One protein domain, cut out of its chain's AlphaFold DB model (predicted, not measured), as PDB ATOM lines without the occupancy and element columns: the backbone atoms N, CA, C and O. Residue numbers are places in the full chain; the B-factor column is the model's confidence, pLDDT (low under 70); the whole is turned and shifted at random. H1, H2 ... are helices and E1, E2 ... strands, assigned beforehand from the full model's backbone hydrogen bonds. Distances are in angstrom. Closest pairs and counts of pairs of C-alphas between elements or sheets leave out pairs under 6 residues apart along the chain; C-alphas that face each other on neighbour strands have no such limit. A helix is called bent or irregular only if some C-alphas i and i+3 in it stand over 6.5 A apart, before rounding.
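AT A GLANCE: This is residues 4 to 218 of the 305 residues of an uncharacterized protein of Legionella septentrionalis (UniProt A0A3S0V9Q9). A five-stranded sheet, parallel but for short E5, stands between helices: H1 and H2 cover one face and H3 the other. H6 packs on H3, H5 on H6 and the arm H4b on H5, with closely aligned lines, folding back toward the sheet. The printed part has 215 residues with six named helices and five named strands, in the order E1 H1 E2 H2 E3 H3 E4 E5 H4 H5 H6, a mixed class. It is compact, with a radius of gyration of the C-alphas of 16.7 A, and rounded, spanning 46 by 40 by 38 A.

HOW THE PARTS SIT: In the branched sheet, E4, residues 103 to 110, has E1, residues 4 to 6, on one side, and E2, residues 30 to 36, and E5, residues 133 to 135, on the other side. E4 is parallel to E1, with N 4 and O 104 2.8 A apart, and to E2, with N 31 and O 103 2.8 A apart. E4 and E5 are an antiparallel hairpin, with N 109 and O 134 at 2.9 A. E3, residues 70 to 75, is parallel to E2, with N 36 and O 74 at 2.7 A. H2, residues 56 to 66, is over E2 and E3 at a height over the sheet of 8.6 A; E2, H2 and E3 form a strand-helix-strand unit, two parallel neighbour strands with a helix between, its crossover right-handed. H1, residues 13 to 22, is on the same face at 10.0 A. H3, residues 83 to 99, is on the opposite face at 7.6 A. H6, residues 192 to 210, touches H3 at a shallow tilt of 29 degrees, the closest C-alphas being those of Arg 96 and Phe 205, 4.4 A apart. H5, residues 173 to 180, and H6 form a helical hairpin, the closest C-alphas being those of Leu 177 and Lys 202, 6.0 A apart. H4, residues 146 to 167, is one helix by its hydrogen bonds but bent, with C-alphas 154 and 157 6.6 A apart; its arms H4a, residues 146 to 154, and H4b, residues 157 to 167, stand at 26 degrees, and each only grazes the sheet, H4b only just, with 5 pairs of C-alphas within 10 A. H4b and H5 form another helical hairpin, the closest C-alphas being those of Met 165 and Leu 173, 6.1 A apart. In H1, H2, H3, H4a, H4b, H5 and H6 every O i to N i+4 pair is within hydrogen-bond range.

IN THESE COORDINATES: E1 begins at C-alpha 4, (-49.013, -35.743, -48.186), and H6 ends at C-alpha 210, (-52.061, -49.462, -29.869). From first to last C-alpha, E4 measures 21.2 A, H3 24.1 A and H6 27.4 A.

THE WHOLE: The C-alphas farthest apart, those of Glu 14 and Ala 189, are 50.4 A apart. The printed part has no cut; the links E2 to H2, E4 to E5 and H5 to H6 are long. Of the printed residues 57 have a pLDDT under 70, among them residues 112 to 130 and 184 to 195.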
ATOM      1  N   PHE A   4     -49.364 -36.836 -47.287       90.50
ATOM      2  CA  PHE A   4     -49.013 -35.743 -48.186       90.50
ATOM      3  C   PHE A   4     -48.275 -36.237 -49.419       90.50
ATOM      4  O   PHE A   4     -47.471 -37.166 -49.356       90.50
ATOM      5  N   LEU A   5     -48.524 -35.543 -50.526       88.75
ATOM      6  CA  LEU A   5     -47.797 -35.707 -51.772       88.75
ATOM      7  C   LEU A   5     -46.673 -34.680 -51.835       88.75
ATOM      8  O   LEU A   5     -46.897 -33.500 -51.564       88.75
ATOM      9  N   PHE A   6     -45.475 -35.129 -52.190       89.50
ATOM     10  CA  PHE A   6     -44.289 -34.297 -52.304       89.50
ATOM     11  C   PHE A   6     -43.882 -34.171 -53.780       89.50
ATOM     12  O   PHE A   6     -43.252 -35.087 -54.310       89.50
ATOM     13  N   PRO A   7     -44.267 -33.072 -54.461       86.44
ATOM     14  CA  PRO A   7     -44.196 -32.953 -55.919       86.44
ATOM     15  C   PRO A   7     -42.828 -32.482 -56.449       86.44
ATOM     16  O   PRO A   7     -42.749 -31.910 -57.534       86.44
ATOM     17  N   GLU A   8     -41.755 -32.657 -55.678       85.19
ATOM     18  CA  GLU A   8     -40.411 -32.197 -56.044       85.19
ATOM     19  C   GLU A   8     -39.673 -33.253 -56.874       85.19
ATOM     20  O   GLU A   8     -39.517 -34.395 -56.444       85.19
ATOM     21  N   GLU A   9     -39.145 -32.859 -58.036       79.81
ATOM     22  CA  GLU A   9     -38.330 -33.753 -58.876       79.81
ATOM     23  C   GLU A   9     -36.941 -34.010 -58.271       79.81
ATOM     24  O   GLU A   9     -36.408 -35.113 -58.366       79.81
ATOM     25  N   ASN A  10     -36.353 -32.996 -57.626       86.56
ATOM     26  CA  ASN A  10     -35.021 -33.060 -57.027       86.56
ATOM     27  C   ASN A  10     -35.124 -33.038 -55.501       86.56
ATOM     28  O   ASN A  10     -35.045 -31.985 -54.867       86.56
ATOM     29  N   ILE A  11     -35.314 -34.205 -54.895       90.00
ATOM     30  CA  ILE A  11     -35.503 -34.317 -53.447       90.00
ATOM     31  C   ILE A  11     -34.157 -34.223 -52.719       90.00
ATOM     32  O   ILE A  11     -33.201 -34.935 -53.015       90.00
ATOM     33  N   THR A  12     -34.100 -33.355 -51.714       94.31
ATOM     34  CA  THR A  12     -32.954 -33.145 -50.826       94.31
ATOM     35  C   THR A  12     -33.417 -33.155 -49.369       94.31
ATOM     36  O   THR A  12     -34.599 -33.012 -49.062       94.31
ATOM     37  N   VAL A  13     -32.481 -33.273 -48.426       95.56
ATOM     38  CA  VAL A  13     -32.803 -33.137 -46.993       95.56
ATOM     39  C   VAL A  13     -33.417 -31.766 -46.686       95.56
ATOM     40  O   VAL A  13     -34.336 -31.664 -45.871       95.56
ATOM     41  N   GLU A  14     -32.915 -30.712 -47.332       96.62
ATOM     42  CA  GLU A  14     -33.341 -29.333 -47.089       96.62
ATOM     43  C   GLU A  14     -34.780 -29.094 -47.554       96.62
ATOM     44  O   GLU A  14     -35.609 -28.665 -46.749       96.62
ATOM     45  N   ASN A  15     -35.105 -29.418 -48.812       96.56
ATOM     46  CA  ASN A  15     -36.462 -29.194 -49.317       96.56
ATOM     47  C   ASN A  15     -37.486 -30.140 -48.677       96.56
ATOM     48  O   ASN A  15     -38.587 -29.692 -48.378       96.56
ATOM     49  N   TYR A  16     -37.118 -31.384 -48.351       95.94
ATOM     50  CA  TYR A  16     -37.986 -32.294 -47.603       95.94
ATOM     51  C   TYR A  16     -38.305 -31.742 -46.207       95.94
ATOM     52  O   TYR A  16     -39.459 -31.725 -45.777       95.94
ATOM     53  N   THR A  17     -37.290 -31.226 -45.504       97.31
ATOM     54  CA  THR A  17     -37.472 -30.598 -44.187       97.31
ATOM     55  C   THR A  17     -38.363 -29.366 -44.289       97.31
ATOM     56  O   THR A  17     -39.291 -29.215 -43.495       97.31
ATOM     57  N   LYS A  18     -38.100 -28.502 -45.273       97.06
ATOM     58  CA  LYS A  18     -38.893 -27.301 -45.533       97.06
ATOM     59  C   LYS A  18     -40.354 -27.655 -45.814       97.06
ATOM     60  O   LYS A  18     -41.229 -27.107 -45.156       97.06
ATOM     61  N   PHE A  19     -40.601 -28.628 -46.687       95.44
ATOM     62  CA  PHE A  19     -41.938 -29.113 -47.019       95.44
ATOM     63  C   PHE A  19     -42.699 -29.617 -45.787       95.44
ATOM     64  O   PHE A  19     -43.843 -29.231 -45.557       95.44
ATOM     65  N   CYS A  20     -42.054 -30.434 -44.946       95.81
ATOM     66  CA  CYS A  20     -42.665 -30.914 -43.703       95.81
ATOM     67  C   CYS A  20     -43.090 -29.750 -42.798       95.81
ATOM     68  O   CYS A  20     -44.198 -29.759 -42.267       95.81
ATOM     69  N   LEU A  21     -42.225 -28.744 -42.642       96.50
ATOM     70  CA  LEU A  21     -42.496 -27.572 -41.808       96.50
ATOM     71  C   LEU A  21     -43.605 -26.684 -42.389       96.50
ATOM     72  O   LEU A  21     -44.437 -26.197 -41.630       96.50
ATOM     73  N   GLU A  22     -43.648 -26.500 -43.709       95.44
ATOM     74  CA  GLU A  22     -44.707 -25.749 -44.403       95.44
ATOM     75  C   GLU A  22     -46.084 -26.405 -44.252       95.44
ATOM     76  O   GLU A  22     -47.095 -25.712 -44.197       95.44
ATOM     77  N   LYS A  23     -46.126 -27.734 -44.128       92.94
ATOM     78  CA  LYS A  23     -47.343 -28.496 -43.815       92.94
ATOM     79  C   LYS A  23     -47.605 -28.624 -42.305       92.94
ATOM     80  O   LYS A  23     -48.410 -29.458 -41.883       92.94
ATOM     81  N   GLU A  24     -46.910 -27.828 -41.490       95.00
ATOM     82  CA  GLU A  24     -47.022 -27.788 -40.026       95.00
ATOM     83  C   GLU A  24     -46.711 -29.133 -39.347       95.00
ATOM     84  O   GLU A  24     -47.217 -29.453 -38.270       95.00
ATOM     85  N   GLN A  25     -45.863 -29.951 -39.970       95.12
ATOM     86  CA  GLN A  25     -45.459 -31.253 -39.452       95.12
ATOM     87  C   GLN A  25     -44.048 -31.209 -38.877       95.12
ATOM     88  O   GLN A  25     -43.156 -30.526 -39.379       95.12
ATOM     89  N   ASN A  26     -43.810 -32.012 -37.837       95.12
ATOM     90  CA  ASN A  26     -42.456 -32.258 -37.357       95.12
ATOM     91  C   ASN A  26     -41.736 -33.193 -38.347       95.12
ATOM     92  O   ASN A  26     -42.138 -34.353 -38.450       95.12
ATOM     93  N   PRO A  27     -40.626 -32.771 -38.982       95.06
ATOM     94  CA  PRO A  27     -39.894 -33.600 -39.941       95.06
ATOM     95  C   PRO A  27     -39.459 -34.968 -39.389       95.06
ATOM     96  O   PRO A  27     -39.370 -35.941 -40.128       95.06
ATOM     97  N   LYS A  28     -39.212 -35.088 -38.075       92.69
ATOM     98  CA  LYS A  28     -38.845 -36.362 -37.422       92.69
ATOM     99  C   LYS A  28     -40.031 -37.299 -37.164       92.69
ATOM    100  O   LYS A  28     -39.831 -38.435 -36.743       92.69
ATOM    101  N   ARG A  29     -41.255 -36.826 -37.403       94.44
ATOM    102  CA  ARG A  29     -42.507 -37.598 -37.384       94.44
ATOM    103  C   ARG A  29     -43.065 -37.818 -38.794       94.44
ATOM    104  O   ARG A  29     -44.138 -38.399 -38.917       94.44
ATOM    105  N   CYS A  30     -42.343 -37.391 -39.827       96.44
ATOM    106  CA  CYS A  30     -42.671 -37.666 -41.217       96.44
ATOM    107  C   CYS A  30     -41.913 -38.905 -41.704       96.44
ATOM    108  O   CYS A  30     -40.745 -39.092 -41.361       96.44
ATOM    109  N   VAL A  31     -42.584 -39.740 -42.491       95.88
ATOM    110  CA  VAL A  31     -42.025 -40.936 -43.126       95.88
ATOM    111  C   VAL A  31     -41.967 -40.682 -44.615       95.88
ATOM    112  O   VAL A  31     -42.998 -40.441 -45.234       95.88
ATOM    113  N   PHE A  32     -40.769 -40.737 -45.183       94.62
ATOM    114  CA  PHE A  32     -40.591 -40.719 -46.627       94.62
ATOM    115  C   PHE A  32     -40.786 -42.133 -47.181       94.62
ATOM    116  O   PHE A  32     -39.985 -43.026 -46.893       94.62
ATOM    117  N   VAL A  33     -41.863 -42.347 -47.932       91.62
ATOM    118  CA  VAL A  33     -42.144 -43.626 -48.591       91.62
ATOM    119  C   VAL A  33     -41.573 -43.580 -50.000       91.62
ATOM    120  O   VAL A  33     -41.786 -42.605 -50.701       91.62
ATOM    121  N   PHE A  34     -40.830 -44.591 -50.422       86.62
ATOM    122  CA  PHE A  34     -40.199 -44.638 -51.742       86.62
ATOM    123  C   PHE A  34     -40.206 -46.071 -52.258       86.62
ATOM    124  O   PHE A  34     -40.480 -46.987 -51.488       86.62
ATOM    125  N   LEU A  35     -39.913 -46.268 -53.537       80.12
ATOM    126  CA  LEU A  35     -39.761 -47.611 -54.079       80.12
ATOM    127  C   LEU A  35     -38.342 -48.132 -53.896       80.12
ATOM    128  O   LEU A  35     -37.376 -47.394 -54.043       80.12
ATOM    129  N   ASP A  36     -38.234 -49.407 -53.568       77.75
ATOM    130  CA  ASP A  36     -37.000 -50.072 -53.210       77.75
ATOM    131  C   ASP A  36     -36.906 -51.417 -53.940       77.75
ATOM    132  O   ASP A  36     -37.562 -52.390 -53.574       77.75
ATOM    133  N   ASP A  37     -36.046 -51.469 -54.957       70.75
ATOM    134  CA  ASP A  37     -35.723 -52.683 -55.725       70.75
ATOM    135  C   ASP A  37     -34.836 -53.674 -54.954       70.75
ATOM    136  O   ASP A  37     -34.408 -54.698 -55.486       70.75
ATOM    137  N   SER A  38     -34.428 -53.355 -53.723       64.75
ATOM    138  CA  SER A  38     -33.304 -54.057 -53.098       64.75
ATOM    139  C   SER A  38     -33.638 -55.402 -52.434       64.75
ATOM    140  O   SER A  38     -32.748 -55.974 -51.799       64.75
ATOM    141  N   ASN A  39     -34.861 -55.934 -52.566       57.62
ATOM    142  CA  ASN A  39     -35.343 -57.168 -51.909       57.62
ATOM    143  C   ASN A  39     -34.922 -57.273 -50.427       57.62
ATOM    144  O   ASN A  39     -34.639 -58.352 -49.892       57.62
ATOM    145  N   GLN A  40     -34.818 -56.130 -49.738       58.97
ATOM    146  CA  GLN A  40     -34.348 -56.084 -48.360       58.97
ATOM    147  C   GLN A  40     -35.458 -56.564 -47.425       58.97
ATOM    148  O   GLN A  40     -36.468 -55.896 -47.228       58.97
ATOM    149  N   ASN A  41     -35.242 -57.740 -46.828       54.28
ATOM    150  CA  ASN A  41     -36.204 -58.409 -45.957       54.28
ATOM    151  C   ASN A  41     -36.726 -57.468 -44.842       54.28
ATOM    152  O   ASN A  41     -35.958 -57.113 -43.935       54.28
ATOM    153  N   PRO A  42     -38.026 -57.121 -44.833       58.88
ATOM    154  CA  PRO A  42     -38.601 -56.122 -43.931       58.88
ATOM    155  C   PRO A  42     -38.454 -56.485 -42.446       58.88
ATOM    156  O   PRO A  42     -38.409 -55.595 -41.596       58.88
ATOM    157  N   ALA A  43     -38.273 -57.767 -42.104       60.72
ATOM    158  CA  ALA A  43     -38.128 -58.217 -40.719       60.72
ATOM    159  C   ALA A  43     -36.873 -57.670 -40.009       60.72
ATOM    160  O   ALA A  43     -36.831 -57.624 -38.778       60.72
ATOM    161  N   LYS A  44     -35.836 -57.257 -40.755       64.50
ATOM    162  CA  LYS A  44     -34.591 -56.699 -40.187       64.50
ATOM    163  C   LYS A  44     -34.507 -55.176 -40.278       64.50
ATOM    164  O   LYS A  44     -33.614 -54.581 -39.669       64.50
ATOM    165  N   HIS A  45     -35.419 -54.543 -41.012       73.56
ATOM    166  CA  HIS A  45     -35.394 -53.109 -41.268       73.56
ATOM    167  C   HIS A  45     -36.472 -52.411 -40.442       73.56
ATOM    168  O   HIS A  45     -37.652 -52.725 -40.525       73.56
ATOM    169  N   THR A  46     -36.048 -51.454 -39.623       84.38
ATOM    170  CA  THR A  46     -36.935 -50.533 -38.904       84.38
ATOM    171  C   THR A  46     -37.263 -49.331 -39.783       84.38
ATOM    172  O   THR A  46     -36.603 -49.086 -40.798       84.38
ATOM    173  N   LEU A  47     -38.219 -48.518 -39.340       81.69
ATOM    174  CA  LEU A  47     -38.565 -47.249 -39.978       81.69
ATOM    175  C   LEU A  47     -37.359 -46.293 -40.126       81.69
ATOM    176  O   LEU A  47     -37.313 -45.467 -41.030       81.69
ATOM    177  N   PHE A  48     -36.357 -46.423 -39.254       83.19
ATOM    178  CA  PHE A  48     -35.149 -45.591 -39.232       83.19
ATOM    179  C   PHE A  48     -33.892 -46.329 -39.699       83.19
ATOM    180  O   PHE A  48     -32.782 -45.809 -39.582       83.19
ATOM    181  N   SER A  49     -34.037 -47.551 -40.212       80.62
ATOM    182  CA  SER A  49     -32.918 -48.249 -40.831       80.62
ATOM    183  C   SER A  49     -32.525 -47.527 -42.120       80.62
ATOM    184  O   SER A  49     -33.376 -47.267 -42.973       80.62
ATOM    185  N   ILE A  50     -31.229 -47.241 -42.264       79.81
ATOM    186  CA  ILE A  50     -30.653 -46.697 -43.497       79.81
ATOM    187  C   ILE A  50     -30.760 -47.781 -44.571       79.81
ATOM    188  O   ILE A  50     -30.161 -48.850 -44.438       79.81
ATOM    189  N   LYS A  51     -31.542 -47.507 -45.613       80.50
ATOM    190  CA  LYS A  51     -31.719 -48.398 -46.762       80.50
ATOM    191  C   LYS A  51     -30.726 -47.978 -47.832       80.50
ATOM    192  O   LYS A  51     -30.611 -46.791 -48.123       80.50
ATOM    193  N   LYS A  52     -29.957 -48.930 -48.354       76.50
ATOM    194  CA  LYS A  52     -29.032 -48.679 -49.464       76.50
ATOM    195  C   LYS A  52     -29.786 -48.883 -50.768       76.50
ATOM    196  O   LYS A  52     -30.103 -50.023 -51.091       76.50
ATOM    197  N   GLY A  53     -30.054 -47.792 -51.471       67.12
ATOM    198  CA  GLY A  53     -30.653 -47.827 -52.799       67.12
ATOM    199  C   GLY A  53     -29.612 -47.748 -53.905       67.12
ATOM    200  O   GLY A  53     -28.606 -47.048 -53.771       67.12
ATOM    201  N   ASN A  54     -29.860 -48.463 -54.998       70.88
ATOM    202  CA  ASN A  54     -29.035 -48.393 -56.207       70.88
ATOM    203  C   ASN A  54     -29.607 -47.401 -57.237       70.88
ATOM    204  O   ASN A  54     -28.863 -46.861 -58.061       70.88
ATOM    205  N   ASP A  55     -30.906 -47.142 -57.151       76.75
ATOM    206  CA  ASP A  55     -31.692 -46.198 -57.933       76.75
ATOM    207  C   ASP A  55     -31.651 -44.781 -57.327       76.75
ATOM    208  O   ASP A  55     -31.053 -44.533 -56.273       76.75
ATOM    209  N   ASP A  56     -32.249 -43.813 -58.018       81.19
ATOM    210  CA  ASP A  56     -32.207 -42.413 -57.590       81.19
ATOM    211  C   ASP A  56     -33.056 -42.156 -56.331       81.19
ATOM    212  O   ASP A  56     -32.597 -41.458 -55.418       81.19
ATOM    213  N   LEU A  57     -34.238 -42.773 -56.213       81.62
ATOM    214  CA  LEU A  57     -35.095 -42.630 -55.031       81.62
ATOM    215  C   LEU A  57     -34.519 -43.355 -53.820       81.62
ATOM    216  O   LEU A  57     -34.528 -42.802 -52.716       81.62
ATOM    217  N   GLY A  58     -33.945 -44.538 -54.004       84.69
ATOM    218  CA  GLY A  58     -33.268 -45.231 -52.924       84.69
ATOM    219  C   GLY A  58     -32.011 -44.502 -52.421       84.69
ATOM    220  O   GLY A  58     -31.760 -44.498 -51.215       84.69
ATOM    221  N   LYS A  59     -31.258 -43.788 -53.276       88.00
ATOM    222  CA  LYS A  59     -30.168 -42.885 -52.824       88.00
ATOM    223  C   LYS A  59     -30.693 -41.690 -52.027       88.00
ATOM    224  O   LYS A  59     -30.081 -41.284 -51.033       88.00
ATOM    225  N   ILE A  60     -31.827 -41.122 -52.438       89.50
ATOM    226  CA  ILE A  60     -32.508 -40.060 -51.686       89.50
ATOM    227  C   ILE A  60     -32.929 -40.586 -50.310       89.50
ATOM    228  O   ILE A  60     -32.624 -39.964 -49.290       89.50
ATOM    229  N   ALA A  61     -33.562 -41.757 -50.259       89.94
ATOM    230  CA  ALA A  61     -33.974 -42.393 -49.016       89.94
ATOM    231  C   ALA A  61     -32.782 -42.743 -48.117       89.94
ATOM    232  O   ALA A  61     -32.863 -42.565 -46.899       89.94
ATOM    233  N   GLN A  62     -31.658 -43.175 -48.694       90.81
ATOM    234  CA  GLN A  62     -30.411 -43.358 -47.959       90.81
ATOM    235  C   GLN A  62     -29.963 -42.041 -47.316       90.81
ATOM    236  O   GLN A  62     -29.722 -42.000 -46.112       90.81
ATOM    237  N   THR A  63     -29.921 -40.954 -48.092       92.50
ATOM    238  CA  THR A  63     -29.498 -39.623 -47.628       92.50
ATOM    239  C   THR A  63     -30.410 -39.097 -46.511       92.50
ATOM    240  O   THR A  63     -29.939 -38.571 -45.499       92.50
ATOM    241  N   LEU A  64     -31.728 -39.274 -46.648       92.94
ATOM    242  CA  LEU A  64     -32.705 -38.934 -45.610       92.94
ATOM    243  C   LEU A  64     -32.519 -39.805 -44.355       92.94
ATOM    244  O   LEU A  64     -32.512 -39.286 -43.236       92.94
ATOM    245  N   GLY A  65     -32.315 -41.112 -44.523       91.44
ATOM    246  CA  GLY A  65     -32.052 -42.046 -43.428       91.44
ATOM    247  C   GLY A  65     -30.770 -41.716 -42.660       91.44
ATOM    248  O   GLY A  65     -30.772 -41.702 -41.431       91.44
ATOM    249  N   GLU A  66     -29.690 -41.364 -43.363       91.44
ATOM    250  CA  GLU A  66     -28.419 -40.911 -42.778       91.44
ATOM    251  C   GLU A  66     -28.577 -39.602 -41.994       91.44
ATOM    252  O   GLU A  66     -27.979 -39.428 -40.931       91.44
ATOM    253  N   ALA A  67     -29.458 -38.708 -42.449       91.81
ATOM    254  CA  ALA A  67     -29.861 -37.515 -41.704       91.81
ATOM    255  C   ALA A  67     -30.841 -37.815 -40.541       91.81
ATOM    256  O   ALA A  67     -31.299 -36.905 -39.832       91.81
ATOM    257  N   GLY A  68     -31.165 -39.092 -40.313       91.12
ATOM    258  CA  GLY A  68     -32.013 -39.590 -39.236       91.12
ATOM    259  C   GLY A  68     -33.500 -39.333 -39.456       91.12
ATOM    260  O   GLY A  68     -34.213 -39.075 -38.482       91.12
ATOM    261  N   PHE A  69     -33.957 -39.251 -40.704       94.06
ATOM    262  CA  PHE A  69     -35.382 -39.248 -41.038       94.06
ATOM    263  C   PHE A  69     -35.891 -40.678 -41.205       94.06
ATOM    264  O   PHE A  69     -35.133 -41.590 -41.534       94.06
ATOM    265  N   ALA A  70     -37.181 -40.865 -40.948       94.56
ATOM    266  CA  ALA A  70     -37.843 -42.133 -41.171       94.56
ATOM    267  C   ALA A  70     -38.059 -42.351 -42.673       94.56
ATOM    268  O   ALA A  70     -38.544 -41.458 -43.369       94.56
ATOM    269  N   THR A  71     -37.738 -43.546 -43.160       93.44
ATOM    270  CA  THR A  71     -37.975 -43.938 -44.551       93.44
ATOM    271  C   THR A  71     -38.632 -45.308 -44.616       93.44
ATOM    272  O   THR A  71     -38.440 -46.141 -43.726       93.44
ATOM    273  N   LEU A  72     -39.385 -45.580 -45.674       90.81
ATOM    274  CA  LEU A  72     -40.031 -46.871 -45.896       90.81
ATOM    275  C   LEU A  72     -39.975 -47.213 -47.385       90.81
ATOM    276  O   LEU A  72     -40.371 -46.394 -48.204       90.81
ATOM    277  N   GLY A  73     -39.425 -48.385 -47.702       87.00
ATOM    278  CA  GLY A  73     -39.308 -48.883 -49.070       87.00
ATOM    279  C   GLY A  73     -40.513 -49.753 -49.417       87.00
ATOM    280  O   GLY A  73     -40.870 -50.625 -48.624       87.00
ATOM    281  N   LEU A  74     -41.134 -49.494 -50.559       84.62
ATOM    282  CA  LEU A  74     -42.147 -50.328 -51.197       84.62
ATOM    283  C   LEU A  74     -41.473 -51.121 -52.327       84.62
ATOM    284  O   LEU A  74     -40.646 -50.537 -53.019       84.62
ATOM    285  N   PRO A  75     -41.772 -52.405 -52.549       79.19
ATOM    286  CA  PRO A  75     -41.169 -53.143 -53.656       79.19
ATOM    287  C   PRO A  75     -41.553 -52.524 -55.007       79.19
ATOM    288  O   PRO A  75     -42.698 -52.096 -55.194       79.19
ATOM    289  N   ALA A  76     -40.579 -52.453 -55.922       72.12
ATOM    290  CA  ALA A  76     -40.715 -51.826 -57.239       72.12
ATOM    291  C   ALA A  76     -40.729 -52.797 -58.422       72.12
ATOM    292  O   ALA A  76     -40.704 -52.349 -59.560       72.12
ATOM    293  N   SER A  77     -40.789 -54.101 -58.198       68.56
ATOM    294  CA  SER A  77     -41.008 -55.087 -59.252       68.56
ATOM    295  C   SER A  77     -41.824 -56.241 -58.673       68.56
ATOM    296  O   SER A  77     -41.733 -56.445 -57.462       68.56
ATOM    297  N   PRO A  78     -42.654 -56.909 -59.497       58.09
ATOM    298  CA  PRO A  78     -43.312 -58.170 -59.166       58.09
ATOM    299  C   PRO A  78     -42.515 -59.408 -59.644       58.09
ATOM    300  O   PRO A  78     -43.045 -60.519 -59.645       58.09
ATOM    301  N   ASP A  79     -41.267 -59.242 -60.106       53.28
ATOM    302  CA  ASP A  79     -40.428 -60.318 -60.643       53.28
ATOM    303  C   ASP A  79     -39.826 -61.232 -59.540       53.28
ATOM    304  O   ASP A  79     -38.604 -61.366 -59.404       53.28
ATOM    305  N   GLY A  80     -40.686 -61.946 -58.805       54.75
ATOM    306  CA  GLY A  80     -40.314 -63.019 -57.878       54.75
ATOM    307  C   GLY A  80     -41.509 -63.881 -57.443       54.75
ATOM    308  O   GLY A  80     -42.590 -63.367 -57.195       54.75
ATOM    309  N   GLU A  81     -41.318 -65.204 -57.314       52.72
ATOM    310  CA  GLU A  81     -42.384 -66.177 -56.963       52.72
ATOM    311  C   GLU A  81     -43.013 -65.972 -55.560       52.72
ATOM    312  O   GLU A  81     -43.996 -66.632 -55.248       52.72
ATOM    313  N   ASP A  82     -42.494 -65.042 -54.744       57.00
ATOM    314  CA  ASP A  82     -42.943 -64.745 -53.371       57.00
ATOM    315  C   ASP A  82     -43.350 -63.252 -53.174       57.00
ATOM    316  O   ASP A  82     -43.340 -62.754 -52.050       57.00
ATOM    317  N   GLU A  83     -43.614 -62.479 -54.241       55.56
ATOM    318  CA  GLU A  83     -43.681 -60.998 -54.181       55.56
ATOM    319  C   GLU A  83     -45.030 -60.346 -53.847       55.56
ATOM    320  O   GLU A  83     -45.028 -59.225 -53.321       55.56
ATOM    321  N   GLU A  84     -46.159 -61.038 -54.021       59.22
ATOM    322  CA  GLU A  84     -47.464 -60.543 -53.540       59.22
ATOM    323  C   GLU A  84     -47.414 -60.304 -52.018       59.22
ATOM    324  O   GLU A  84     -47.670 -59.181 -51.565       59.22
ATOM    325  N   ASP A  85     -46.856 -61.260 -51.264       67.50
ATOM    326  CA  ASP A  85     -46.575 -61.146 -49.826       67.50
ATOM    327  C   ASP A  85     -45.707 -59.917 -49.483       67.50
ATOM    328  O   ASP A  85     -45.909 -59.255 -48.459       67.50
ATOM    329  N   TYR A  86     -44.718 -59.570 -50.317       74.50
ATOM    330  CA  TYR A  86     -43.827 -58.438 -50.036       74.50
ATOM    331  C   TYR A  86     -44.525 -57.088 -50.218       74.50
ATOM    332  O   TYR A  86     -44.302 -56.181 -49.406       74.50
ATOM    333  N   SER A  87     -45.366 -56.942 -51.245       79.00
ATOM    334  CA  SER A  87     -46.117 -55.704 -51.492       79.00
ATOM    335  C   SER A  87     -47.128 -55.427 -50.371       79.00
ATOM    336  O   SER A  87     -47.208 -54.304 -49.855       79.00
ATOM    337  N   GLU A  88     -47.804 -56.475 -49.897       83.81
ATOM    338  CA  GLU A  88     -48.725 -56.436 -48.763       83.81
ATOM    339  C   GLU A  88     -48.018 -56.076 -47.463       83.81
ATOM    340  O   GLU A  88     -48.437 -55.160 -46.753       83.81
ATOM    341  N   VAL A  89     -46.905 -56.748 -47.152       84.19
ATOM    342  CA  VAL A  89     -46.123 -56.476 -45.939       84.19
ATOM    343  C   VAL A  89     -45.577 -55.046 -45.949       84.19
ATOM    344  O   VAL A  89     -45.563 -54.378 -44.907       84.19
ATOM    345  N   ALA A  90     -45.151 -54.543 -47.108       86.75
ATOM    346  CA  ALA A  90     -44.673 -53.174 -47.247       86.75
ATOM    347  C   ALA A  90     -45.803 -52.154 -47.026       86.75
ATOM    348  O   ALA A  90     -45.633 -51.198 -46.261       86.75
ATOM    349  N   MET A  91     -46.988 -52.387 -47.595       90.31
ATOM    350  CA  MET A  91     -48.153 -51.534 -47.347       90.31
ATOM    351  C   MET A  91     -48.658 -51.631 -45.907       90.31
ATOM    352  O   MET A  91     -48.961 -50.604 -45.295       90.31
ATOM    353  N   ALA A  92     -48.638 -52.813 -45.299       91.19
ATOM    354  CA  ALA A  92     -48.920 -52.996 -43.880       91.19
ATOM    355  C   ALA A  92     -47.955 -52.170 -43.015       91.19
ATOM    356  O   ALA A  92     -48.365 -51.524 -42.048       91.19
ATOM    357  N   ALA A  93     -46.674 -52.100 -43.384       91.75
ATOM    358  CA  ALA A  93     -45.700 -51.254 -42.706       91.75
ATOM    359  C   ALA A  93     -46.042 -49.752 -42.825       91.75
ATOM    360  O   ALA A  93     -45.931 -49.024 -41.830       91.75
ATOM    361  N   VAL A  94     -46.521 -49.290 -43.989       93.94
ATOM    362  CA  VAL A  94     -47.029 -47.914 -44.170       93.94
ATOM    363  C   VAL A  94     -48.237 -47.662 -43.267       93.94
ATOM    364  O   VAL A  94     -48.257 -46.677 -42.524       93.94
ATOM    365  N   TRP A  95     -49.219 -48.568 -43.266       95.38
ATOM    366  CA  TRP A  95     -50.435 -48.464 -42.452       95.38
ATOM    367  C   TRP A  95     -50.127 -48.485 -40.954       95.38
ATOM    368  O   TRP A  95     -50.702 -47.711 -40.189       95.38
ATOM    369  N   ARG A  96     -49.157 -49.292 -40.525       94.62
ATOM    370  CA  ARG A  96     -48.654 -49.318 -39.147       94.62
ATOM    371  C   ARG A  96     -47.991 -48.009 -38.746       94.62
ATOM    372  O   ARG A  96     -48.279 -47.489 -37.666       94.62
ATOM    373  N   ALA A  97     -47.121 -47.451 -39.589       95.12
ATOM    374  CA  ALA A  97     -46.506 -46.150 -39.327       95.12
ATOM    375  C   ALA A  97     -47.575 -45.049 -39.235       95.12
ATOM    376  O   ALA A  97     -47.589 -44.259 -38.284       95.12
ATOM    377  N   ALA A  98     -48.530 -45.055 -40.165       95.62
ATOM    378  CA  ALA A  98     -49.656 -44.138 -40.156       95.62
ATOM    379  C   ALA A  98     -50.479 -44.286 -38.875       95.62
ATOM    380  O   ALA A  98     -50.724 -43.280 -38.214       95.62
ATOM    381  N   GLY A  99     -50.828 -45.511 -38.469       93.88
ATOM    382  CA  GLY A  99     -51.557 -45.840 -37.239       93.88
ATOM    383  C   GLY A  99     -50.864 -45.331 -35.973       93.88
ATOM    384  O   GLY A  99     -51.514 -44.724 -35.119       93.88
ATOM    385  N   ALA A 100     -49.531 -45.433 -35.914       94.62
ATOM    386  CA  ALA A 100     -48.681 -44.886 -34.845       94.62
ATOM    387  C   ALA A 100     -48.563 -43.347 -34.833       94.62
ATOM    388  O   ALA A 100     -47.879 -42.749 -33.989       94.62
ATOM    389  N   GLY A 101     -49.227 -42.682 -35.776       94.62
ATOM    390  CA  GLY A 101     -49.316 -41.231 -35.848       94.62
ATOM    391  C   GLY A 101     -48.129 -40.580 -36.544       94.62
ATOM    392  O   GLY A 101     -47.819 -39.428 -36.237       94.62
ATOM    393  N   TYR A 102     -47.440 -41.300 -37.425       96.00
ATOM    394  CA  TYR A 102     -46.526 -40.662 -38.361       96.00
ATOM    395  C   TYR A 102     -47.307 -40.002 -39.499       96.00
ATOM    396  O   TYR A 102     -48.375 -40.477 -39.891       96.00
ATOM    397  N   THR A 103     -46.761 -38.908 -40.018       96.00
ATOM    398  CA  THR A 103     -47.206 -38.286 -41.267       96.00
ATOM    399  C   THR A 103     -46.556 -39.038 -42.414       96.00
ATOM    400  O   THR A 103     -45.334 -39.191 -42.437       96.00
ATOM    401  N   ILE A 104     -47.356 -39.524 -43.355       95.06
ATOM    402  CA  ILE A 104     -46.850 -40.288 -44.496       95.06
ATOM    403  C   ILE A 104     -46.618 -39.324 -45.650       95.06
ATOM    404  O   ILE A 104     -47.515 -38.564 -46.005       95.06
ATOM    405  N   ILE A 105     -45.414 -39.329 -46.213       93.81
ATOM    406  CA  ILE A 105     -45.051 -38.479 -47.341       93.81
ATOM    407  C   ILE A 105     -44.678 -39.369 -48.512       93.81
ATOM    408  O   ILE A 105     -43.686 -40.098 -48.453       93.81
ATOM    409  N   PHE A 106     -45.465 -39.262 -49.573       90.50
ATOM    410  CA  PHE A 106     -45.199 -39.923 -50.834       90.50
ATOM    411  C   PHE A 106     -44.581 -38.938 -51.829       90.50
ATOM    412  O   PHE A 106     -45.165 -37.875 -52.055       90.50
ATOM    413  N   PRO A 107     -43.437 -39.251 -52.456       88.25
ATOM    414  CA  PRO A 107     -42.968 -38.514 -53.613       88.25
ATOM    415  C   PRO A 107     -43.992 -38.696 -54.733       88.25
ATOM    416  O   PRO A 107     -44.479 -39.800 -54.979       88.25
ATOM    417  N   ALA A 108     -44.348 -37.601 -55.388       84.62
ATOM    418  CA  ALA A 108     -45.380 -37.579 -56.412       84.62
ATOM    419  C   ALA A 108     -44.917 -36.755 -57.609       84.62
ATOM    420  O   ALA A 108     -44.003 -35.939 -57.508       84.62
ATOM    421  N   ARG A 109     -45.561 -36.965 -58.749       79.88
ATOM    422  CA  ARG A 109     -45.396 -36.143 -59.947       79.88
ATOM    423  C   ARG A 109     -46.760 -35.820 -60.537       79.88
ATOM    424  O   ARG A 109     -47.765 -36.426 -60.171       79.88
ATOM    425  N   ILE A 110     -46.798 -34.834 -61.424       78.88
ATOM    426  CA  ILE A 110     -48.029 -34.459 -62.122       78.88
ATOM    427  C   ILE A 110     -48.406 -35.598 -63.080       78.88
ATOM    428  O   ILE A 110     -47.557 -36.047 -63.859       78.88
ATOM    429  N   HIS A 111     -49.659 -36.046 -63.014       73.00
ATOM    430  CA  HIS A 111     -50.202 -37.085 -63.891       73.00
ATOM    431  C   HIS A 111     -50.131 -36.658 -65.371       73.00
ATOM    432  O   HIS A 111     -50.191 -35.464 -65.681       73.00
ATOM    433  N   CYS A 112     -49.929 -37.611 -66.287       68.50
ATOM    434  CA  CYS A 112     -49.748 -37.396 -67.738       68.50
ATOM    435  C   CYS A 112     -48.548 -36.513 -68.157       68.50
ATOM    436  O   CYS A 112     -48.386 -36.205 -69.339       68.50
ATOM    437  N   SER A 113     -47.656 -36.114 -67.241       65.81
ATOM    438  CA  SER A 113     -46.483 -35.286 -67.585       65.81
ATOM    439  C   SER A 113     -45.453 -36.002 -68.479       65.81
ATOM    440  O   SER A 113     -44.627 -35.338 -69.110       65.81
ATOM    441  N   LYS A 114     -45.501 -37.343 -68.561       57.97
ATOM    442  CA  LYS A 114     -44.582 -38.192 -69.346       57.97
ATOM    443  C   LYS A 114     -45.283 -39.352 -70.080       57.97
ATOM    444  O   LYS A 114     -44.722 -40.436 -70.176       57.97
ATOM    445  N   GLY A 115     -46.472 -39.109 -70.637       53.09
ATOM    446  CA  GLY A 115     -47.256 -40.117 -71.366       53.09
ATOM    447  C   GLY A 115     -48.264 -40.850 -70.480       53.09
ATOM    448  O   GLY A 115     -48.124 -40.860 -69.257       53.09
ATOM    449  N   ASP A 116     -49.296 -41.414 -71.108       50.75
ATOM    450  CA  ASP A 116     -50.415 -42.113 -70.460       50.75
ATOM    451  C   ASP A 116     -49.974 -43.515 -70.009       50.75
ATOM    452  O   ASP A 116     -50.338 -44.519 -70.614       50.75
ATOM    453  N   ILE A 117     -49.090 -43.576 -69.010       54.25
ATOM    454  CA  ILE A 117     -48.532 -44.842 -68.504       54.25
ATOM    455  C   ILE A 117     -49.469 -45.490 -67.467       54.25
ATOM    456  O   ILE A 117     -49.424 -46.703 -67.310       54.25
ATOM    457  N   PHE A 118     -50.337 -44.719 -66.799       56.09
ATOM    458  CA  PHE A 118     -51.301 -45.240 -65.816       56.09
ATOM    459  C   PHE A 118     -52.728 -44.913 -66.213       56.09
ATOM    460  O   PHE A 118     -53.021 -43.788 -66.622       56.09
ATOM    461  N   ALA A 119     -53.610 -45.895 -66.041       57.72
ATOM    462  CA  ALA A 119     -55.046 -45.712 -66.193       57.72
ATOM    463  C   ALA A 119     -55.652 -44.903 -65.031       57.72
ATOM    464  O   ALA A 119     -56.689 -44.260 -65.209       57.72
ATOM    465  N   GLU A 120     -55.001 -44.917 -63.861       62.97
ATOM    466  CA  GLU A 120     -55.503 -44.303 -62.634       62.97
ATOM    467  C   GLU A 120     -54.560 -43.235 -62.062       62.97
ATOM    468  O   GLU A 120     -53.333 -43.304 -62.147       62.97
ATOM    469  N   HIS A 121     -55.156 -42.223 -61.432       68.94
ATOM    470  CA  HIS A 121     -54.460 -41.153 -60.722       68.94
ATOM    471  C   HIS A 121     -54.827 -41.194 -59.232       68.94
ATOM    472  O   HIS A 121     -55.935 -41.587 -58.865       68.94
ATOM    473  N   LEU A 122     -53.980 -40.653 -58.351       64.12
ATOM    474  CA  LEU A 122     -54.313 -40.508 -56.921       64.12
ATOM    475  C   LEU A 122     -55.501 -39.561 -56.663       64.12
ATOM    476  O   LEU A 122     -56.000 -39.463 -55.541       64.12
ATOM    477  N   GLY A 123     -55.931 -38.818 -57.685       56.25
ATOM    478  CA  GLY A 123     -56.929 -37.768 -57.564       56.25
ATOM    479  C   GLY A 123     -56.417 -36.593 -56.728       56.25
ATOM    480  O   GLY A 123     -55.220 -36.418 -56.491       56.25
ATOM    481  N   ARG A 124     -57.344 -35.746 -56.272       58.03
ATOM    482  CA  ARG A 124     -57.046 -34.567 -55.444       58.03
ATOM    483  C   ARG A 124     -56.792 -34.969 -53.988       58.03
ATOM    484  O   ARG A 124     -57.632 -34.731 -53.129       58.03
ATOM    485  N   LEU A 125     -55.642 -35.576 -53.697       59.16
ATOM    486  CA  LEU A 125     -55.219 -35.799 -52.303       59.16
ATOM    487  C   LEU A 125     -54.819 -34.492 -51.596       59.16
ATOM    488  O   LEU A 125     -54.913 -34.393 -50.375       59.16
ATOM    489  N   ASP A 126     -54.425 -33.470 -52.358       54.12
ATOM    490  CA  ASP A 126     -54.310 -32.089 -51.894       54.12
ATOM    491  C   ASP A 126     -55.469 -31.285 -52.510       54.12
ATOM    492  O   ASP A 126     -55.526 -31.058 -53.718       54.12
ATOM    493  N   ASN A 127     -56.438 -30.883 -51.686       52.31
ATOM    494  CA  ASN A 127     -57.689 -30.234 -52.103       52.31
ATOM    495  C   ASN A 127     -57.515 -28.850 -52.778       52.31
ATOM    496  O   ASN A 127     -58.516 -28.162 -52.988       52.31
ATOM    497  N   THR A 128     -56.296 -28.385 -53.079       51.12
ATOM    498  CA  THR A 128     -56.039 -26.955 -53.334       51.12
ATOM    499  C   THR A 128     -55.794 -26.527 -54.782       51.12
ATOM    500  O   THR A 128     -56.006 -25.351 -55.065       51.12
ATOM    501  N   SER A 129     -55.416 -27.398 -55.725       57.31
ATOM    502  CA  SER A 129     -54.941 -26.918 -57.045       57.31
ATOM    503  C   SER A 129     -55.683 -27.443 -58.273       57.31
ATOM    504  O   SER A 129     -55.469 -26.944 -59.375       57.31
ATOM    505  N   GLY A 130     -56.557 -28.441 -58.127       63.19
ATOM    506  CA  GLY A 130     -57.165 -29.099 -59.287       63.19
ATOM    507  C   GLY A 130     -56.184 -29.907 -60.144       63.19
ATOM    508  O   GLY A 130     -56.600 -30.434 -61.168       63.19
ATOM    509  N   THR A 131     -54.923 -30.011 -59.720       71.31
ATOM    510  CA  THR A 131     -53.882 -30.833 -60.336       71.31
ATOM    511  C   THR A 131     -54.034 -32.284 -59.896       71.31
ATOM    512  O   THR A 131     -54.202 -32.560 -58.708       71.31
ATOM    513  N   GLU A 132     -53.966 -33.199 -60.856       76.75
ATOM    514  CA  GLU A 132     -53.938 -34.638 -60.612       76.75
ATOM    515  C   GLU A 132     -52.491 -35.108 -60.479       76.75
ATOM    516  O   GLU A 132     -51.596 -34.671 -61.212       76.75
ATOM    517  N   TYR A 133     -52.264 -35.978 -59.503       77.69
ATOM    518  CA  TYR A 133     -50.949 -36.505 -59.183       77.69
ATOM    519  C   TYR A 133     -50.943 -38.017 -59.316       77.69
ATOM    520  O   TYR A 133     -51.947 -38.691 -59.088       77.69
ATOM    521  N   GLU A 134     -49.763 -38.536 -59.594       75.75
ATOM    522  CA  GLU A 134     -49.433 -39.943 -59.460       75.75
ATOM    523  C   GLU A 134     -48.206 -40.071 -58.569       75.75
ATOM    524  O   GLU A 134     -47.401 -39.140 -58.424       75.75
ATOM    525  N   LEU A 135     -48.082 -41.220 -57.923       78.00
ATOM    526  CA  LEU A 135     -46.927 -41.512 -57.096       78.00
ATOM    527  C   LEU A 135     -45.693 -41.570 -58.003       78.00
ATOM    528  O   LEU A 135     -45.736 -42.106 -59.112       78.00
ATOM    529  N   ASN A 136     -44.600 -40.939 -57.571       74.31
ATOM    530  CA  ASN A 136     -43.368 -40.873 -58.345       74.31
ATOM    531  C   ASN A 136     -42.636 -42.207 -58.202       74.31
ATOM    532  O   ASN A 136     -41.686 -42.350 -57.441       74.31
ATOM    533  N   PHE A 137     -43.187 -43.196 -58.886       66.62
ATOM    534  CA  PHE A 137     -42.906 -44.610 -58.733       66.62
ATOM    535  C   PHE A 137     -41.986 -45.160 -59.841       66.62
ATOM    536  O   PHE A 137     -41.713 -46.352 -59.889       66.62
ATOM    537  N   TRP A 138     -41.493 -44.329 -60.766       59.81
ATOM    538  CA  TRP A 138     -40.712 -44.846 -61.894       59.81
ATOM    539  C   TRP A 138     -39.432 -44.098 -62.173       59.81
ATOM    540  O   TRP A 138     -39.439 -42.932 -62.578       59.81
ATOM    541  N   ASP A 139     -38.351 -44.869 -62.124       51.31
ATOM    542  CA  ASP A 139     -37.151 -44.627 -62.899       51.31
ATOM    543  C   ASP A 139     -37.278 -45.359 -64.252       51.31
ATOM    544  O   ASP A 139     -37.204 -46.579 -64.314       51.31
ATOM    545  N   LYS A 140     -37.536 -44.610 -65.334       48.28
ATOM    546  CA  LYS A 140     -37.326 -44.895 -66.781       48.28
ATOM    547  C   LYS A 140     -37.692 -46.260 -67.422       48.28
ATOM    548  O   LYS A 140     -37.574 -46.355 -68.642       48.28
ATOM    549  N   LYS A 141     -38.116 -47.303 -66.705       52.38
ATOM    550  CA  LYS A 141     -38.544 -48.599 -67.266       52.38
ATOM    551  C   LYS A 141     -40.067 -48.683 -67.265       52.38
ATOM    552  O   LYS A 141     -40.690 -48.909 -66.239       52.38
ATOM    553  N   GLU A 142     -40.647 -48.461 -68.436       50.84
ATOM    554  CA  GLU A 142     -42.056 -48.095 -68.627       50.84
ATOM    555  C   GLU A 142     -43.077 -49.253 -68.561       50.84
ATOM    556  O   GLU A 142     -44.258 -48.965 -68.664       50.84
ATOM    557  N   SER A 143     -42.695 -50.533 -68.402       52.44
ATOM    558  CA  SER A 143     -43.622 -51.639 -68.745       52.44
ATOM    559  C   SER A 143     -43.888 -52.742 -67.709       52.44
ATOM    560  O   SER A 143     -44.699 -53.610 -68.010       52.44
ATOM    561  N   SER A 144     -43.236 -52.792 -66.538       52.19
ATOM    562  CA  SER A 144     -43.356 -53.952 -65.617       52.19
ATOM    563  C   SER A 144     -44.117 -53.710 -64.309       52.19
ATOM    564  O   SER A 144     -44.302 -54.656 -63.554       52.19
ATOM    565  N   ASN A 145     -44.564 -52.486 -64.014       66.62
ATOM    566  CA  ASN A 145     -45.025 -52.144 -62.655       66.62
ATOM    567  C   ASN A 145     -46.424 -51.522 -62.583       66.62
ATOM    568  O   ASN A 145     -46.804 -51.051 -61.514       66.62
ATOM    569  N   GLU A 146     -47.169 -51.467 -63.688       70.69
ATOM    570  CA  GLU A 146     -48.521 -50.885 -63.712       70.69
ATOM    571  C   GLU A 146     -49.416 -51.540 -62.647       70.69
ATOM    572  O   GLU A 146     -49.952 -50.843 -61.796       70.69
ATOM    573  N   ILE A 147     -49.407 -52.877 -62.571       75.62
ATOM    574  CA  ILE A 147     -50.164 -53.661 -61.579       75.62
ATOM    575  C   ILE A 147     -49.833 -53.251 -60.134       75.62
ATOM    576  O   ILE A 147     -50.733 -52.982 -59.342       75.62
ATOM    577  N   LEU A 148     -48.544 -53.185 -59.774       76.88
ATOM    578  CA  LEU A 148     -48.128 -52.828 -58.411       76.88
ATOM    579  C   LEU A 148     -48.523 -51.403 -58.047       76.88
ATOM    580  O   LEU A 148     -48.843 -51.101 -56.897       76.88
ATOM    581  N   ALA A 149     -48.476 -50.505 -59.015       75.88
ATOM    582  CA  ALA A 149     -48.849 -49.141 -58.757       75.88
ATOM    583  C   ALA A 149     -50.346 -48.950 -58.667       75.88
ATOM    584  O   ALA A 149     -50.759 -48.266 -57.744       75.88
ATOM    585  N   ASP A 150     -51.138 -49.573 -59.536       78.19
ATOM    586  CA  ASP A 150     -52.595 -49.591 -59.414       78.19
ATOM    587  C   ASP A 150     -52.994 -50.156 -58.045       78.19
ATOM    588  O   ASP A 150     -53.797 -49.556 -57.325       78.19
ATOM    589  N   TYR A 151     -52.319 -51.220 -57.599       82.81
ATOM    590  CA  TYR A 151     -52.472 -51.744 -56.245       82.81
ATOM    591  C   TYR A 151     -52.203 -50.671 -55.175       82.81
ATOM    592  O   TYR A 151     -53.070 -50.395 -54.342       82.81
ATOM    593  N   TYR A 152     -51.058 -49.981 -55.203       84.81
ATOM    594  CA  TYR A 152     -50.776 -48.911 -54.235       84.81
ATOM    595  C   TYR A 152     -51.740 -47.717 -54.347       84.81
ATOM    596  O   TYR A 152     -52.156 -47.162 -53.322       84.81
ATOM    597  N   LEU A 153     -52.109 -47.320 -55.566       82.12
ATOM    598  CA  LEU A 153     -53.051 -46.240 -55.861       82.12
ATOM    599  C   LEU A 153     -54.448 -46.562 -55.320       82.12
ATOM    600  O   LEU A 153     -55.118 -45.652 -54.834       82.12
ATOM    601  N   SER A 154     -54.848 -47.834 -55.293       84.25
ATOM    602  CA  SER A 154     -56.113 -48.272 -54.693       84.25
ATOM    603  C   SER A 154     -56.117 -48.168 -53.156       84.25
ATOM    604  O   SER A 154     -57.151 -47.891 -52.535       84.25
ATOM    605  N   LEU A 155     -54.954 -48.338 -52.512       88.06
ATOM    606  CA  LEU A 155     -54.827 -48.399 -51.051       88.06
ATOM    607  C   LEU A 155     -54.551 -47.044 -50.391       88.06
ATOM    608  O   LEU A 155     -54.983 -46.806 -49.256       88.06
ATOM    609  N   VAL A 156     -53.838 -46.135 -51.060       88.56
ATOM    610  CA  VAL A 156     -53.491 -44.819 -50.494       88.56
ATOM    611  C   VAL A 156     -54.728 -43.972 -50.147       88.56
ATOM    612  O   VAL A 156     -54.767 -43.434 -49.035       88.56
ATOM    613  N   PRO A 157     -55.775 -43.870 -50.988       87.31
ATOM    614  CA  PRO A 157     -57.008 -43.164 -50.638       87.31
ATOM    615  C   PRO A 157     -57.707 -43.754 -49.405       87.31
ATOM    616  O   PRO A 157     -58.186 -43.006 -48.546       87.31
ATOM    617  N   LYS A 158     -57.713 -45.089 -49.266       90.25
ATOM    618  CA  LYS A 158     -58.267 -45.775 -48.085       90.25
ATOM    619  C   LYS A 158     -57.486 -45.387 -46.824       90.25
ATOM    620  O   LYS A 158     -58.077 -44.992 -45.818       90.25
ATOM    621  N   LEU A 159     -56.153 -45.380 -46.901       92.62
ATOM    622  CA  LEU A 159     -55.289 -44.924 -45.812       92.62
ATOM    623  C   LEU A 159     -55.556 -43.457 -45.423       92.62
ATOM    624  O   LEU A 159     -55.657 -43.138 -44.233       92.62
ATOM    625  N   VAL A 160     -55.698 -42.561 -46.405       90.69
ATOM    626  CA  VAL A 160     -56.044 -41.145 -46.177       90.69
ATOM    627  C   VAL A 160     -57.353 -41.049 -45.389       90.69
ATOM    628  O   VAL A 160     -57.389 -40.415 -44.336       90.69
ATOM    629  N   SER A 161     -58.395 -41.761 -45.823       90.38
ATOM    630  CA  SER A 161     -59.696 -41.803 -45.146       90.38
ATOM    631  C   SER A 161     -59.577 -42.209 -43.668       90.38
ATOM    632  O   SER A 161     -60.050 -41.494 -42.777       90.38
ATOM    633  N   PHE A 162     -58.859 -43.298 -43.373       92.81
ATOM    634  CA  PHE A 162     -58.684 -43.776 -41.996       92.81
ATOM    635  C   PHE A 162     -57.826 -42.846 -41.133       92.81
ATOM    636  O   PHE A 162     -58.126 -42.632 -39.952       92.81
ATOM    637  N   THR A 163     -56.775 -42.251 -41.699       92.31
ATOM    638  CA  THR A 163     -55.966 -41.266 -40.969       92.31
ATOM    639  C   THR A 163     -56.753 -39.999 -40.635       92.31
ATOM    640  O   THR A 163     -56.609 -39.499 -39.516       92.31
ATOM    641  N   THR A 164     -57.622 -39.531 -41.537       90.69
ATOM    642  CA  THR A 164     -58.543 -38.411 -41.294       90.69
ATOM    643  C   THR A 164     -59.577 -38.750 -40.223       90.69
ATOM    644  O   THR A 164     -59.783 -37.961 -39.302       90.69
ATOM    645  N   MET A 165     -60.196 -39.933 -40.284       92.19
ATOM    646  CA  MET A 165     -61.143 -40.391 -39.258       92.19
ATOM    647  C   MET A 165     -60.504 -40.428 -37.872       92.19
ATOM    648  O   MET A 165     -61.094 -39.947 -36.907       92.19
ATOM    649  N   ARG A 166     -59.277 -40.950 -37.761       91.50
ATOM    650  CA  ARG A 166     -58.553 -40.974 -36.486       91.50
ATOM    651  C   ARG A 166     -58.308 -39.570 -35.938       91.50
ATOM    652  O   ARG A 166     -58.517 -39.348 -34.749       91.50
ATOM    653  N   ASP A 167     -57.856 -38.643 -36.776       88.62
ATOM    654  CA  ASP A 167     -57.569 -37.268 -36.347       88.62
ATOM    655  C   ASP A 167     -58.815 -36.533 -35.878       88.62
ATOM    656  O   ASP A 167     -58.784 -35.839 -34.864       88.62
ATOM    657  N   ASN A 168     -59.923 -36.760 -36.576       91.44
ATOM    658  CA  ASN A 168     -61.228 -36.229 -36.210       91.44
ATOM    659  C   ASN A 168     -61.868 -36.981 -35.031       91.44
ATOM    660  O   ASN A 168     -62.993 -36.665 -34.651       91.44
ATOM    661  N   GLN A 169     -61.171 -37.970 -34.453       92.00
ATOM    662  CA  GLN A 169     -61.666 -38.833 -33.380       92.00
ATOM    663  C   GLN A 169     -63.023 -39.471 -33.718       92.00
ATOM    664  O   GLN A 169     -63.904 -39.588 -32.861       92.00
ATOM    665  N   ASP A 170     -63.200 -39.879 -34.978       93.00
ATOM    666  CA  ASP A 170     -64.420 -40.529 -35.440       93.00
ATOM    667  C   ASP A 170     -64.636 -41.830 -34.652       93.00
ATOM    668  O   ASP A 170     -63.806 -42.745 -34.658       93.00
ATOM    669  N   ARG A 171     -65.777 -41.909 -33.960       92.69
ATOM    670  CA  ARG A 171     -66.161 -43.064 -33.138       92.69
ATOM    671  C   ARG A 171     -66.361 -44.328 -33.973       92.69
ATOM    672  O   ARG A 171     -66.264 -45.421 -33.428       92.69
ATOM    673  N   ASN A 172     -66.602 -44.181 -35.274       93.88
ATOM    674  CA  ASN A 172     -66.846 -45.287 -36.191       93.88
ATOM    675  C   ASN A 172     -65.562 -45.829 -36.835       93.88
ATOM    676  O   ASN A 172     -65.647 -46.748 -37.643       93.88
ATOM    677  N   LEU A 173     -64.379 -45.290 -36.505       91.12
ATOM    678  CA  LEU A 173     -63.106 -45.706 -37.106       91.12
ATOM    679  C   LEU A 173     -62.899 -47.227 -37.051       91.12
ATOM    680  O   LEU A 173     -62.557 -47.838 -38.056       91.12
ATOM    681  N   GLU A 174     -63.098 -47.840 -35.883       90.69
ATOM    682  CA  GLU A 174     -62.861 -49.279 -35.702       90.69
ATOM    683  C   GLU A 174     -63.905 -50.136 -36.419       90.69
ATOM    684  O   GLU A 174     -63.558 -51.183 -36.960       90.69
ATOM    685  N   GLN A 175     -65.155 -49.665 -36.481       93.19
ATOM    686  CA  GLN A 175     -66.203 -50.316 -37.261       93.19
ATOM    687  C   GLN A 175     -65.864 -50.280 -38.753       93.19
ATOM    688  O   GLN A 175     -65.852 -51.329 -39.382       93.19
ATOM    689  N   LYS A 176     -65.515 -49.111 -39.299       93.31
ATOM    690  CA  LYS A 176     -65.175 -48.955 -40.721       93.31
ATOM    691  C   LYS A 176     -63.905 -49.703 -41.114       93.31
ATOM    692  O   LYS A 176     -63.834 -50.252 -42.203       93.31
ATOM    693  N   LEU A 177     -62.911 -49.760 -40.224       91.88
ATOM    694  CA  LEU A 177     -61.746 -50.634 -40.403       91.88
ATOM    695  C   LEU A 177     -62.158 -52.113 -40.423       91.88
ATOM    696  O   LEU A 177     -61.579 -52.902 -41.161       91.88
ATOM    697  N   GLY A 178     -63.141 -52.494 -39.603       91.06
ATOM    698  CA  GLY A 178     -63.732 -53.829 -39.607       91.06
ATOM    699  C   GLY A 178     -64.470 -54.153 -40.904       91.06
ATOM    700  O   GLY A 178     -64.242 -55.225 -41.444       91.06
ATOM    701  N   GLU A 179     -65.291 -53.226 -41.401       90.94
ATOM    702  CA  GLU A 179     -66.022 -53.343 -42.671       90.94
ATOM    703  C   GLU A 179     -65.056 -53.476 -43.852       90.94
ATOM    704  O   GLU A 179     -65.192 -54.412 -44.632       90.94
ATOM    705  N   PHE A 180     -64.021 -52.631 -43.908       89.06
ATOM    706  CA  PHE A 180     -62.954 -52.703 -44.910       89.06
ATOM    707  C   PHE A 180     -62.255 -54.070 -44.937       89.06
ATOM    708  O   PHE A 180     -62.044 -54.638 -46.000       89.06
ATOM    709  N   ALA A 181     -61.969 -54.661 -43.772       85.75
ATOM    710  CA  ALA A 181     -61.385 -56.004 -43.693       85.75
ATOM    711  C   ALA A 181     -62.336 -57.134 -44.140       85.75
ATOM    712  O   ALA A 181     -61.944 -58.297 -44.137       85.75
ATOM    713  N   THR A 182     -63.594 -56.823 -44.454       82.44
ATOM    714  CA  THR A 182     -64.620 -57.795 -44.859       82.44
ATOM    715  C   THR A 182     -65.262 -57.489 -46.209       82.44
ATOM    716  O   THR A 182     -66.100 -58.276 -46.639       82.44
ATOM    717  N   GLU A 183     -64.893 -56.375 -46.852       76.56
ATOM    718  CA  GLU A 183     -65.568 -55.817 -48.034       76.56
ATOM    719  C   GLU A 183     -65.589 -56.801 -49.222       76.56
ATOM    720  O   GLU A 183     -66.580 -56.848 -49.944       76.56
ATOM    721  N   ASP A 184     -64.603 -57.701 -49.317       62.09
ATOM    722  CA  ASP A 184     -64.470 -58.651 -50.437       62.09
ATOM    723  C   ASP A 184     -64.988 -60.066 -50.136       62.09
ATOM    724  O   ASP A 184     -64.964 -60.956 -50.982       62.09
ATOM    725  N   LYS A 185     -65.546 -60.302 -48.943       55.56
ATOM    726  CA  LYS A 185     -65.983 -61.648 -48.530       55.56
ATOM    727  C   LYS A 185     -67.216 -62.171 -49.289       55.56
ATOM    728  O   LYS A 185     -67.567 -63.341 -49.137       55.56
ATOM    729  N   GLU A 186     -67.905 -61.311 -50.041       54.69
ATOM    730  CA  GLU A 186     -69.133 -61.645 -50.783       54.69
ATOM    731  C   GLU A 186     -68.901 -61.962 -52.274       54.69
ATOM    732  O   GLU A 186     -69.833 -62.416 -52.940       54.69
ATOM    733  N   LEU A 187     -67.683 -61.781 -52.799       51.59
ATOM    734  CA  LEU A 187     -67.348 -61.966 -54.217       51.59
ATOM    735  C   LEU A 187     -66.586 -63.281 -54.444       51.59
ATOM    736  O   LEU A 187     -65.371 -63.265 -54.558       51.59
ATOM    737  N   ASP A 188     -67.327 -64.394 -54.518       53.69
ATOM    738  CA  ASP A 188     -66.909 -65.748 -54.938       53.69
ATOM    739  C   ASP A 188     -65.663 -66.368 -54.250       53.69
ATOM    740  O   ASP A 188     -64.660 -65.737 -53.955       53.69
ATOM    741  N   ALA A 189     -65.690 -67.682 -54.003       52.75
ATOM    742  CA  ALA A 189     -64.636 -68.416 -53.276       52.75
ATOM    743  C   ALA A 189     -63.241 -68.439 -53.958       52.75
ATOM    744  O   ALA A 189     -62.349 -69.137 -53.486       52.75
ATOM    745  N   GLU A 190     -63.059 -67.715 -55.065       52.84
ATOM    746  CA  GLU A 190     -61.788 -67.552 -55.781       52.84
ATOM    747  C   GLU A 190     -61.001 -66.299 -55.339       52.84
ATOM    748  O   GLU A 190     -59.859 -66.145 -55.754       52.84
ATOM    749  N   SER A 191     -61.557 -65.440 -54.468       54.72
ATOM    750  CA  SER A 191     -60.909 -64.212 -53.960       54.72
ATOM    751  C   SER A 191     -60.371 -64.322 -52.520       54.72
ATOM    752  O   SER A 191     -60.243 -63.313 -51.822       54.72
ATOM    753  N   GLU A 192     -60.055 -65.535 -52.036       60.69
ATOM    754  CA  GLU A 192     -59.569 -65.724 -50.655       60.69
ATOM    755  C   GLU A 192     -58.371 -64.812 -50.321       60.69
ATOM    756  O   GLU A 192     -58.310 -64.300 -49.202       60.69
ATOM    757  N   ASP A 193     -57.497 -64.535 -51.291       62.28
ATOM    758  CA  ASP A 193     -56.282 -63.729 -51.122       62.28
ATOM    759  C   ASP A 193     -56.574 -62.249 -50.785       62.28
ATOM    760  O   ASP A 193     -55.979 -61.689 -49.863       62.28
ATOM    761  N   GLU A 194     -57.571 -61.624 -51.420       58.91
ATOM    762  CA  GLU A 194     -57.896 -60.196 -51.227       58.91
ATOM    763  C   GLU A 194     -58.502 -59.921 -49.832       58.91
ATOM    764  O   GLU A 194     -58.235 -58.905 -49.178       58.91
ATOM    765  N   TYR A 195     -59.244 -60.892 -49.288       62.78
ATOM    766  CA  TYR A 195     -59.724 -60.845 -47.906       62.78
ATOM    767  C   TYR A 195     -58.568 -60.847 -46.891       62.78
ATOM    768  O   TYR A 195     -58.610 -60.113 -45.893       62.78
ATOM    769  N   TYR A 196     -57.527 -61.656 -47.124       76.50
ATOM    770  CA  TYR A 196     -56.359 -61.692 -46.241       76.50
ATOM    771  C   TYR A 196     -55.608 -60.355 -46.258       76.50
ATOM    772  O   TYR A 196     -55.230 -59.865 -45.188       76.50
ATOM    773  N   GLN A 197     -55.510 -59.706 -47.418       83.06
ATOM    774  CA  GLN A 197     -54.861 -58.402 -47.573       83.06
ATOM    775  C   GLN A 197     -55.480 -57.320 -46.684       83.06
ATOM    776  O   GLN A 197     -54.804 -56.713 -45.844       83.06
ATOM    777  N   ASN A 198     -56.789 -57.088 -46.811       87.06
ATOM    778  CA  ASN A 198     -57.455 -56.012 -46.072       87.06
ATOM    779  C   ASN A 198     -57.425 -56.257 -44.551       87.06
ATOM    780  O   ASN A 198     -57.291 -55.312 -43.759       87.06
ATOM    781  N   ALA A 199     -57.477 -57.524 -44.123       87.81
ATOM    782  CA  ALA A 199     -57.308 -57.903 -42.723       87.81
ATOM    783  C   ALA A 199     -55.899 -57.571 -42.193       87.81
ATOM    784  O   ALA A 199     -55.781 -56.974 -41.118       87.81
ATOM    785  N   ILE A 200     -54.845 -57.877 -42.959       90.81
ATOM    786  CA  ILE A 200     -53.453 -57.547 -42.607       90.81
ATOM    787  C   ILE A 200     -53.277 -56.030 -42.462       90.81
ATOM    788  O   ILE A 200     -52.699 -55.561 -41.474       90.81
ATOM    789  N   LEU A 201     -53.806 -55.239 -43.402       92.25
ATOM    790  CA  LEU A 201     -53.699 -53.776 -43.374       92.25
ATOM    791  C   LEU A 201     -54.408 -53.165 -42.156       92.25
ATOM    792  O   LEU A 201     -53.843 -52.302 -41.468       92.25
ATOM    793  N   LYS A 202     -55.619 -53.643 -41.841       93.69
ATOM    794  CA  LYS A 202     -56.349 -53.265 -40.622       93.69
ATOM    795  C   LYS A 202     -55.520 -53.556 -39.374       93.69
ATOM    796  O   LYS A 202     -55.351 -52.670 -38.529       93.69
ATOM    797  N   ASP A 203     -55.029 -54.784 -39.238       93.69
ATOM    798  CA  ASP A 203     -54.293 -55.215 -38.051       93.69
ATOM    799  C   ASP A 203     -52.998 -54.422 -37.891       93.69
ATOM    800  O   ASP A 203     -52.670 -53.982 -36.787       93.69
ATOM    801  N   ALA A 204     -52.310 -54.125 -38.993       93.75
ATOM    802  CA  ALA A 204     -51.122 -53.288 -38.988       93.75
ATOM    803  C   ALA A 204     -51.420 -51.858 -38.501       93.75
ATOM    804  O   ALA A 204     -50.702 -51.332 -37.641       93.75
ATOM    805  N   PHE A 205     -52.506 -51.241 -38.978       95.19
ATOM    806  CA  PHE A 205     -52.934 -49.911 -38.532       95.19
ATOM    807  C   PHE A 205     -53.286 -49.885 -37.041       95.19
ATOM    808  O   PHE A 205     -52.824 -49.007 -36.301       95.19
ATOM    809  N   LEU A 206     -54.071 -50.862 -36.574       94.19
ATOM    810  CA  LEU A 206     -54.436 -50.989 -35.162       94.19
ATOM    811  C   LEU A 206     -53.215 -51.276 -34.285       94.19
ATOM    812  O   LEU A 206     -53.095 -50.703 -33.201       94.19
ATOM    813  N   HIS A 207     -52.274 -52.094 -34.758       94.31
ATOM    814  CA  HIS A 207     -51.016 -52.346 -34.061       94.31
ATOM    815  C   HIS A 207     -50.212 -51.060 -33.888       94.31
ATOM    816  O   HIS A 207     -49.771 -50.759 -32.782       94.31
ATOM    817  N   GLY A 208     -50.073 -50.258 -34.946       92.62
ATOM    818  CA  GLY A 208     -49.430 -48.947 -34.865       92.62
ATOM    819  C   GLY A 208     -50.100 -48.024 -33.844       92.62
ATOM    820  O   GLY A 208     -49.420 -47.421 -33.012       92.62
ATOM    821  N   LYS A 209     -51.438 -47.957 -33.868       93.31
ATOM    822  CA  LYS A 209     -52.250 -47.155 -32.936       93.31
ATOM    823  C   LYS A 209     -52.060 -47.589 -31.479       93.31
ATOM    824  O   LYS A 209     -51.899 -46.738 -30.606       93.31
ATOM    825  N   ASN A 210     -52.080 -48.894 -31.220       94.31
ATOM    826  CA  ASN A 210     -52.061 -49.462 -29.869       94.31
ATOM    827  C   ASN A 210     -50.643 -49.611 -29.298       94.31
ATOM    828  O   ASN A 210     -50.460 -49.572 -28.082       94.31
ATOM    829  N   SER A 211     -49.638 -49.735 -30.167       93.25
ATOM    830  CA  SER A 211     -48.234 -49.958 -29.807       93.25
ATOM    831  C   SER A 211     -47.303 -48.906 -30.430       93.25
ATOM    832  O   SER A 211     -46.338 -49.263 -31.105       93.25
ATOM    833  N   PRO A 212     -47.499 -47.595 -30.185       89.44
ATOM    834  CA  PRO A 212     -46.667 -46.557 -30.801       89.44
ATOM    835  C   PRO A 212     -45.194 -46.611 -30.356       89.44
ATOM    836  O   PRO A 212     -44.330 -46.043 -31.014       89.44
ATOM    837  N   GLN A 213     -44.900 -47.301 -29.247       88.06
ATOM    838  CA  GLN A 213     -43.552 -47.509 -28.699       88.06
ATOM    839  C   GLN A 213     -42.838 -48.738 -29.278       88.06
ATOM    840  O   GLN A 213     -41.789 -49.142 -28.772       88.06
ATOM    841  N   ASP A 214     -43.407 -49.368 -30.307       88.81
ATOM    842  CA  ASP A 214     -42.788 -50.508 -30.967       88.81
ATOM    843  C   ASP A 214     -41.371 -50.172 -31.440       88.81
ATOM    844  O   ASP A 214     -41.154 -49.148 -32.085       88.81
ATOM    845  N   LYS A 215     -40.402 -51.053 -31.167       88.00
ATOM    846  CA  LYS A 215     -39.003 -50.862 -31.577       88.00
ATOM    847  C   LYS A 215     -38.863 -50.613 -33.077       88.00
ATOM    848  O   LYS A 215     -37.966 -49.880 -33.472       88.00
ATOM    849  N   TRP A 216     -39.738 -51.195 -33.894       89.31
ATOM    850  CA  TRP A 216     -39.753 -50.984 -35.339       89.31
ATOM    851  C   TRP A 216     -40.083 -49.531 -35.727       89.31
ATOM    852  O   TRP A 216     -39.568 -49.029 -36.726       89.31
ATOM    853  N   LEU A 217     -40.898 -48.850 -34.913       88.38
ATOM    854  CA  LEU A 217     -41.327 -47.461 -35.098       88.38
ATOM    855  C   LEU A 217     -40.374 -46.446 -34.468       88.38
ATOM    856  O   LEU A 217     -40.504 -45.258 -34.738       88.38
ATOM    857  N   GLN A 218     -39.459 -46.865 -33.597       87.31
ATOM    858  CA  GLN A 218     -38.603 -45.937 -32.866       87.31
ATOM    859  C   GLN A 218     -37.286 -45.692 -33.609       87.31
ATOM    860  O   GLN A 218     -36.749 -46.612 -34.232       87.31
TER     861      GLN A 218